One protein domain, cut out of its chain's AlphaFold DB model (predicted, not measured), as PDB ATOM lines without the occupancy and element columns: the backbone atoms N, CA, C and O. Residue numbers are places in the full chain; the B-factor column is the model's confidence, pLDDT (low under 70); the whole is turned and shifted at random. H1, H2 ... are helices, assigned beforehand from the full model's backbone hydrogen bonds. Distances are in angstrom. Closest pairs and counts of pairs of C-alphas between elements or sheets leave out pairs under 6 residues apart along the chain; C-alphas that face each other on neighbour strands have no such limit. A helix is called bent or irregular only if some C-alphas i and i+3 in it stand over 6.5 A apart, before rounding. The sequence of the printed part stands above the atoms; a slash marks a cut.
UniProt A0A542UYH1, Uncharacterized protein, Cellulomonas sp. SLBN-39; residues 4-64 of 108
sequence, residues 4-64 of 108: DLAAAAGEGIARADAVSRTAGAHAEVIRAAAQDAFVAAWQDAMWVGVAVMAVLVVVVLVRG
ATOM      1  N   ASP A   4      14.224  -8.477  52.101       62.44
ATOM      2  CA  ASP A   4      13.673  -7.174  51.707       62.44
ATOM      3  C   ASP A   4      13.425  -7.047  50.203       62.44
ATOM      4  O   ASP A   4      12.425  -6.468  49.781       62.44
ATOM      5  N   LEU A   5      14.283  -7.644  49.369       60.62
ATOM      6  CA  LEU A   5      14.066  -7.652  47.921       60.62
ATOM      7  C   LEU A   5      12.887  -8.549  47.526       60.62
ATOM      8  O   LEU A   5      12.180  -8.239  46.571       60.62
ATOM      9  N   ALA A   6      12.637  -9.628  48.275       64.06
ATOM     10  CA  ALA A   6      11.482 -10.493  48.051       64.06
ATOM     11  C   ALA A   6      10.167  -9.814  48.475       64.06
ATOM     12  O   ALA A   6       9.166  -9.934  47.769       64.06
ATOM     13  N   ALA A   7      10.181  -9.059  49.579       68.12
ATOM     14  CA  ALA A   7       9.034  -8.269  50.026       68.12
ATOM     15  C   ALA A   7       8.704  -7.140  49.034       68.12
ATOM     16  O   ALA A   7       7.561  -7.029  48.591       68.12
ATOM     17  N   ALA A   8       9.716  -6.384  48.591       64.38
ATOM     18  CA  ALA A   8       9.549  -5.320  47.601       64.38
ATOM     19  C   ALA A   8       9.058  -5.848  46.238       64.38
ATOM     20  O   ALA A   8       8.213  -5.226  45.592       64.38
ATOM     21  N   ALA A   9       9.536  -7.022  45.809       62.75
ATOM     22  CA  ALA A   9       9.047  -7.675  44.596       62.75
ATOM     23  C   ALA A   9       7.581  -8.133  44.733       62.75
ATOM     24  O   ALA A   9       6.788  -7.932  43.812       62.75
ATOM     25  N   GLY A  10       7.199  -8.703  45.882       67.19
ATOM     26  CA  GLY A  10       5.825  -9.142  46.150       67.19
ATOM     27  C   GLY A  10       4.820  -7.987  46.185       67.19
ATOM     28  O   GLY A  10       3.722  -8.094  45.637       67.19
ATOM     29  N   GLU A  11       5.219  -6.854  46.757       68.81
ATOM     30  CA  GLU A  11       4.392  -5.649  46.843       68.81
ATOM     31  C   GLU A  11       4.193  -4.982  45.468       68.81
ATOM     32  O   GLU A  11       3.097  -4.511  45.146       68.81
ATOM     33  N   GLY A  12       5.210  -5.042  44.600       65.75
ATOM     34  CA  GLY A  12       5.112  -4.624  43.200       65.75
ATOM     35  C   GLY A  12       4.128  -5.469  42.381       65.75
ATOM     36  O   GLY A  12       3.309  -4.915  41.643       65.75
ATOM     37  N   ILE A  13       4.147  -6.797  42.552       67.94
ATOM     38  CA  ILE A  13       3.226  -7.716  41.861       67.94
ATOM     39  C   ILE A  13       1.781  -7.502  42.332       67.94
ATOM     40  O   ILE A  13       0.876  -7.428  41.502       67.94
ATOM     41  N   ALA A  14       1.558  -7.322  43.637       71.81
ATOM     42  CA  ALA A  14       0.228  -7.047  44.184       71.81
ATOM     43  C   ALA A  14      -0.366  -5.732  43.641       71.81
ATOM     44  O   ALA A  14      -1.559  -5.659  43.337       71.81
ATOM     45  N   ARG A  15       0.468  -4.696  43.465       63.84
ATOM     46  CA  ARG A  15       0.043  -3.412  42.892       63.84
ATOM     47  C   ARG A  15      -0.234  -3.503  41.392       63.84
ATOM     48  O   ARG A  15      -1.215  -2.928  40.929       63.84
ATOM     49  N   ALA A  16       0.588  -4.240  40.646       65.25
ATOM     50  CA  ALA A  16       0.375  -4.481  39.220       65.25
ATOM     51  C   ALA A  16      -0.918  -5.276  38.958       65.25
ATOM     52  O   ALA A  16      -1.689  -4.930  38.063       65.25
ATOM     53  N   ASP A  17      -1.199  -6.287  39.782       64.75
ATOM     54  CA  ASP A  17      -2.410  -7.104  39.687       64.75
ATOM     55  C   ASP A  17      -3.685  -6.305  40.020       64.75
ATOM     56  O   ASP A  17      -4.690  -6.399  39.304       64.75
ATOM     57  N   ALA A  18      -3.621  -5.444  41.044       62.72
ATOM     58  CA  ALA A  18      -4.701  -4.525  41.398       62.72
ATOM     59  C   ALA A  18      -5.005  -3.518  40.273       62.72
ATOM     60  O   ALA A  18      -6.171  -3.272  39.966       62.72
ATOM     61  N   VAL A  19      -3.969  -2.981  39.619       62.41
ATOM     62  CA  VAL A  19      -4.112  -2.048  38.488       62.41
ATOM     63  C   VAL A  19      -4.653  -2.756  37.239       62.41
ATOM     64  O   VAL A  19      -5.491  -2.189  36.533       62.41
ATOM     65  N   SER A  20      -4.262  -4.012  36.989       58.38
ATOM     66  CA  SER A  20      -4.739  -4.779  35.827       58.38
ATOM     67  C   SER A  20      -6.254  -5.022  35.866       58.38
ATOM     68  O   SER A  20      -6.935  -4.858  34.852       58.38
ATOM     69  N   ARG A  21      -6.810  -5.307  37.054       60.00
ATOM     70  CA  ARG A  21      -8.252  -5.525  37.256       60.00
ATOM     71  C   ARG A  21      -9.094  -4.273  37.011       60.00
ATOM     72  O   ARG A  21     -10.264  -4.390  36.662       60.00
ATOM     73  N   THR A  22      -8.508  -3.085  37.148       59.75
ATOM     74  CA  THR A  22      -9.181  -1.803  36.882       59.75
ATOM     75  C   THR A  22      -9.052  -1.310  35.435       59.75
ATOM     76  O   THR A  22      -9.763  -0.390  35.040       59.75
ATOM     77  N   ALA A  23      -8.185  -1.914  34.616       59.41
ATOM     78  CA  ALA A  23      -7.787  -1.383  33.307       59.41
ATOM     79  C   ALA A  23      -8.629  -1.878  32.109       59.41
ATOM     80  O   ALA A  23      -8.252  -1.651  30.956       59.41
ATOM     81  N   GLY A  24      -9.777  -2.522  32.352       57.38
ATOM     82  CA  GLY A  24     -10.600  -3.206  31.339       57.38
ATOM     83  C   GLY A  24     -11.090  -2.362  30.146       57.38
ATOM     84  O   GLY A  24     -11.559  -2.938  29.171       57.38
ATOM     85  N   ALA A  25     -10.944  -1.030  30.175       58.38
ATOM     86  CA  ALA A  25     -11.296  -0.120  29.075       58.38
ATOM     87  C   ALA A  25     -10.087   0.504  28.332       58.38
ATOM     88  O   ALA A  25     -10.281   1.244  27.371       58.38
ATOM     89  N   HIS A  26      -8.839   0.223  28.738       56.28
ATOM     90  CA  HIS A  26      -7.621   0.851  28.187       56.28
ATOM     91  C   HIS A  26      -6.686  -0.112  27.440       56.28
ATOM     92  O   HIS A  26      -5.580   0.273  27.068       56.28
ATOM     93  N   ALA A  27      -7.117  -1.349  27.193       55.94
ATOM     94  CA  ALA A  27      -6.282  -2.401  26.610       55.94
ATOM     95  C   ALA A  27      -5.633  -2.015  25.263       55.94
ATOM     96  O   ALA A  27      -4.465  -2.320  25.045       55.94
ATOM     97  N   GLU A  28      -6.346  -1.292  24.395       57.69
ATOM     98  CA  GLU A  28      -5.821  -0.809  23.103       57.69
ATOM     99  C   GLU A  28      -4.740   0.277  23.281       57.69
ATOM    100  O   GLU A  28      -3.692   0.235  22.640       57.69
ATOM    101  N   VAL A  29      -4.944   1.213  24.217       63.25
ATOM    102  CA  VAL A  29      -3.996   2.305  24.515       63.25
ATOM    103  C   VAL A  29      -2.740   1.772  25.203       63.25
ATOM    104  O   VAL A  29      -1.630   2.181  24.876       63.25
ATOM    105  N   ILE A  30      -2.900   0.818  26.121       65.81
ATOM    106  CA  ILE A  30      -1.782   0.157  26.804       65.81
ATOM    107  C   ILE A  30      -0.976  -0.682  25.806       65.81
ATOM    108  O   ILE A  30       0.250  -0.691  25.868       65.81
ATOM    109  N   ARG A  31      -1.639  -1.350  24.854       63.69
ATOM    110  CA  ARG A  31      -0.965  -2.125  23.806       63.69
ATOM    111  C   ARG A  31      -0.163  -1.233  22.860       63.69
ATOM    112  O   ARG A  31       0.982  -1.571  22.575       63.69
ATOM    113  N   ALA A  32      -0.725  -0.105  22.424       70.75
ATOM    114  CA  ALA A  32      -0.015   0.868  21.594       70.75
ATOM    115  C   ALA A  32       1.189   1.477  22.338       70.75
ATOM    116  O   ALA A  32       2.307   1.446  21.834       70.75
ATOM    117  N   ALA A  33       1.000   1.913  23.588       73.31
ATOM    118  CA  ALA A  33       2.077   2.470  24.406       73.31
ATOM    119  C   ALA A  33       3.198   1.453  24.702       73.31
ATOM    120  O   ALA A  33       4.375   1.808  24.714       73.31
ATOM    121  N   ALA A  34       2.855   0.178  24.916       74.12
ATOM    122  CA  ALA A  34       3.838  -0.885  25.114       74.12
ATOM    123  C   ALA A  34       4.639  -1.185  23.836       74.12
ATOM    124  O   ALA A  34       5.837  -1.454  23.917       74.12
ATOM    125  N   GLN A  35       3.998  -1.125  22.664       77.12
ATOM    126  CA  GLN A  35       4.672  -1.281  21.374       77.12
ATOM    127  C   GLN A  35       5.637  -0.124  21.107       77.12
ATOM    128  O   GLN A  35       6.793  -0.377  20.768       77.12
ATOM    129  N   ASP A  36       5.207   1.115  21.341       73.88
ATOM    130  CA  ASP A  36       6.058   2.298  21.179       73.88
ATOM    131  C   ASP A  36       7.265   2.261  22.127       73.88
ATOM    132  O   ASP A  36       8.396   2.506  21.704       73.88
ATOM    133  N   ALA A  37       7.062   1.867  23.389       77.06
ATOM    134  CA  ALA A  37       8.145   1.717  24.360       77.06
ATOM    135  C   ALA A  37       9.130   0.596  23.982       77.06
ATOM    136  O   ALA A  37      10.340   0.753  24.142       77.06
ATOM    137  N   PHE A  38       8.632  -0.524  23.450       76.25
ATOM    138  CA  PHE A  38       9.477  -1.622  22.980       76.25
ATOM    139  C   PHE A  38      10.333  -1.203  21.780       76.25
ATOM    140  O   PHE A  38      11.535  -1.468  21.752       76.25
ATOM    141  N   VAL A  39       9.729  -0.521  20.803       83.38
ATOM    142  CA  VAL A  39      10.437  -0.035  19.614       83.38
ATOM    143  C   VAL A  39      11.475   1.016  20.000       83.38
ATOM    144  O   VAL A  39      12.604   0.945  19.517       83.38
ATOM    145  N   ALA A  40      11.138   1.939  20.904       84.25
ATOM    146  CA  ALA A  40      12.077   2.932  21.415       84.25
ATOM    147  C   ALA A  40      13.277   2.273  22.114       84.25
ATOM    148  O   ALA A  40      14.418   2.601  21.807       84.25
ATOM    149  N   ALA A  41      13.036   1.289  22.986       79.81
ATOM    150  CA  ALA A  41      14.102   0.567  23.677       79.81
ATOM    151  C   ALA A  41      14.984  -0.258  22.720       79.81
ATOM    152  O   ALA A  41      16.199  -0.331  22.896       79.81
ATOM    153  N   TRP A  42      14.396  -0.867  21.685       88.94
ATOM    154  CA  TRP A  42      15.151  -1.607  20.672       88.94
ATOM    155  C   TRP A  42      16.023  -0.684  19.812       88.94
ATOM    156  O   TRP A  42      17.192  -0.990  19.566       88.94
ATOM    157  N   GLN A  43      15.478   0.459  19.390       88.50
ATOM    158  CA  GLN A  43      16.240   1.468  18.657       88.50
ATOM    159  C   GLN A  43      17.372   2.036  19.509       88.50
ATOM    160  O   GLN A  43      18.478   2.189  19.002       88.50
ATOM    161  N   ASP A  44      17.129   2.296  20.793       85.62
ATOM    162  CA  ASP A  44      18.151   2.794  21.712       85.62
ATOM    163  C   ASP A  44      19.305   1.787  21.854       85.62
ATOM    164  O   ASP A  44      20.468   2.141  21.669       85.62
ATOM    165  N   ALA A  45      19.003   0.492  22.022       87.12
ATOM    166  CA  ALA A  45      20.020  -0.564  22.038       87.12
ATOM    167  C   ALA A  45      20.846  -0.615  20.737       87.12
ATOM    168  O   ALA A  45      22.059  -0.839  20.763       87.12
ATOM    169  N   MET A  46      20.202  -0.370  19.595       89.44
ATOM    170  CA  MET A  46      20.867  -0.315  18.295       89.44
ATOM    171  C   MET A  46      21.762   0.931  18.173       89.44
ATOM    172  O   MET A  46      22.903   0.831  17.714       89.44
ATOM    173  N   TRP A  47      21.290   2.085  18.649       94.50
ATOM    174  CA  TRP A  47      22.039   3.343  18.665       94.50
ATOM    175  C   TRP A  47      23.233   3.318  19.611       94.50
ATOM    176  O   TRP A  47      24.285   3.848  19.256       94.50
ATOM    177  N   VAL A  48      23.125   2.657  20.764       93.31
ATOM    178  CA  VAL A  48      24.254   2.464  21.684       93.31
ATOM    179  C   VAL A  48      25.390   1.723  20.977       93.31
ATOM    180  O   VAL A  48      26.539   2.155  21.047       93.31
ATOM    181  N   GLY A  49      25.083   0.661  20.224       91.56
ATOM    182  CA  GLY A  49      26.081  -0.047  19.418       91.56
ATOM    183  C   GLY A  49      26.748   0.854  18.374       91.56
ATOM    184  O   GLY A  49      27.975   0.869  18.263       91.56
ATOM    185  N   VAL A  50      25.958   1.655  17.651       95.94
ATOM    186  CA  VAL A  50      26.466   2.620  16.659       95.94
ATOM    187  C   VAL A  50      27.355   3.680  17.312       95.94
ATOM    188  O   VAL A  50      28.431   3.968  16.791       95.94
ATOM    189  N   ALA A  51      26.957   4.224  18.462       95.44
ATOM    190  CA  ALA A  51      27.739   5.208  19.202       95.44
ATOM    191  C   ALA A  51      29.086   4.627  19.649       95.44
ATOM    192  O   ALA A  51      30.123   5.255  19.448       95.44
ATOM    193  N   VAL A  52      29.091   3.399  20.176       95.50
ATOM    194  CA  VAL A  52      30.322   2.702  20.570       95.50
ATOM    195  C   VAL A  52      31.236   2.488  19.361       95.50
ATOM    196  O   VAL A  52      32.415   2.833  19.429       95.50
ATOM    197  N   MET A  53      30.704   1.988  18.240       96.00
ATOM    198  CA  MET A  53      31.480   1.794  17.008       96.00
ATOM    199  C   MET A  53      32.036   3.116  16.462       96.00
ATOM    200  O   MET A  53      33.201   3.175  16.076       96.00
ATOM    201  N   ALA A  54      31.251   4.195  16.480       95.88
ATOM    202  CA  ALA A  54      31.699   5.517  16.051       95.88
ATOM    203  C   ALA A  54      32.820   6.065  16.949       95.88
ATOM    204  O   ALA A  54      33.819   6.576  16.446       95.88
ATOM    205  N   VAL A  55      32.694   5.912  18.271       95.69
ATOM    206  CA  VAL A  55      33.736   6.304  19.231       95.69
ATOM    207  C   VAL A  55      35.015   5.507  18.995       95.69
ATOM    208  O   VAL A  55      36.085   6.103  18.923       95.69
ATOM    209  N   LEU A  56      34.922   4.185  18.819       92.00
ATOM    210  CA  LEU A  56      36.067   3.331  18.485       92.00
ATOM    211  C   LEU A  56      36.769   3.806  17.212       92.00
ATOM    212  O   LEU A  56      37.987   3.943  17.210       92.00
ATOM    213  N   VAL A  57      36.010   4.117  16.158       92.94
ATOM    214  CA  VAL A  57      36.559   4.657  14.907       92.94
ATOM    215  C   VAL A  57      37.306   5.966  15.166       92.94
ATOM    216  O   VAL A  57      38.463   6.084  14.773       92.94
ATOM    217  N   VAL A  58      36.707   6.923  15.881       93.50
ATOM    218  CA  VAL A  58      37.374   8.193  16.221       93.50
ATOM    219  C   VAL A  58      38.640   7.954  17.046       93.50
ATOM    220  O   VAL A  58      39.672   8.554  16.759       93.50
ATOM    221  N   VAL A  59      38.600   7.054  18.031       90.88
ATOM    222  CA  VAL A  59      39.768   6.702  18.850       90.88
ATOM    223  C   VAL A  59      40.885   6.109  17.993       90.88
ATOM    224  O   VAL A  59      42.035   6.504  18.159       90.88
ATOM    225  N   VAL A  60      40.565   5.206  17.063       89.38
ATOM    226  CA  VAL A  60      41.539   4.613  16.134       89.38
ATOM    227  C   VAL A  60      42.124   5.673  15.198       89.38
ATOM    228  O   VAL A  60      43.331   5.674  14.970       89.38
ATOM    229  N   LEU A  61      41.309   6.607  14.698       87.38
ATOM    230  CA  LEU A  61      41.796   7.710  13.862       87.38
ATOM    231  C   LEU A  61      42.718   8.658  14.642       87.38
ATOM    232  O   LEU A  61      43.743   9.073  14.110       87.38
ATOM    233  N   VAL A  62      42.371   8.994  15.889       88.25
ATOM    234  CA  VAL A  62      43.161   9.908  16.732       88.25
ATOM    235  C   VAL A  62      44.450   9.253  17.225       88.25
ATOM    236  O   VAL A  62      45.484   9.915  17.266       88.25
ATOM    237  N   ARG A  63      44.418   7.969  17.608       79.88
ATOM    238  CA  ARG A  63      45.624   7.248  18.049       79.88
ATOM    239  C   ARG A  63      46.512   6.782  16.898       79.88
ATOM    240  O   ARG A  63      47.687   6.527  17.131       79.88
ATOM    241  N   GLY A  64      45.974   6.698  15.684       68.94
ATOM    242  CA  GLY A  64      46.613   5.994  14.581       68.94
ATOM    243  C   GLY A  64      46.558   4.473  14.801       68.94
ATOM    244  O   GLY A  64      46.644   4.003  15.938       68.94
TER     245      GLY A  64
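What this domain is: This is residues 4 to 64 of the 108 residues of an uncharacterized protein of Cellulomonas sp. SLBN-39 (UniProt A0A542UYH1). What shape do the two helices make? They make a flat, open V: H1 is the shorter arm, a tight link of residues 23 to 26 turns the corner, and H2 is the long arm that makes most of the length. The two helices are apart, and residues 4 to 64 stand free, with no C-alpha 8 or more residues away along the chain within 10 A. What is the make-up? The printed part has 61 residues with two named helices, H1 then H2, and no named strand; the class is all helix. How large is it? It is extended, with a radius of gyration of the C-alphas of 20.4 A and spans of 60 by 35 by 8 A.

Where its parts are: Where does H1 run? H1 is residues 4 to 22, 27.8 A from C-alpha 4 at (13.673, -7.174, 51.707) to C-alpha 22 at (-9.181, -1.803, 36.882). Where does H2 run? H2 is residues 27 to 63, 53.5 A from first to last C-alpha, and ends with C-alpha 63 at (45.624, 7.248, 18.049).

How they stand to each other: Do H1 and H2 touch? They are apart, with no C-alpha of the one within 8 A of the other. The link between them, residues 23 to 26, is tight. What do the backbones show? In H2 every O i to N i+4 pair is within hydrogen-bond range; in H1 14 of 15 are. Neither helix is bent.

The domain as a whole: How far does it reach? The two C-alphas farthest apart, those of Thr 22 and Gly 64, are 60.6 A apart. Is there a cut? The printed part, residues 4 to 64, has no cut. Where is confidence low? The mean pLDDT of the printed part is 75.5, and 28 residues are under 70: residues 4 to 13, residues 15 to 31 and residue 64.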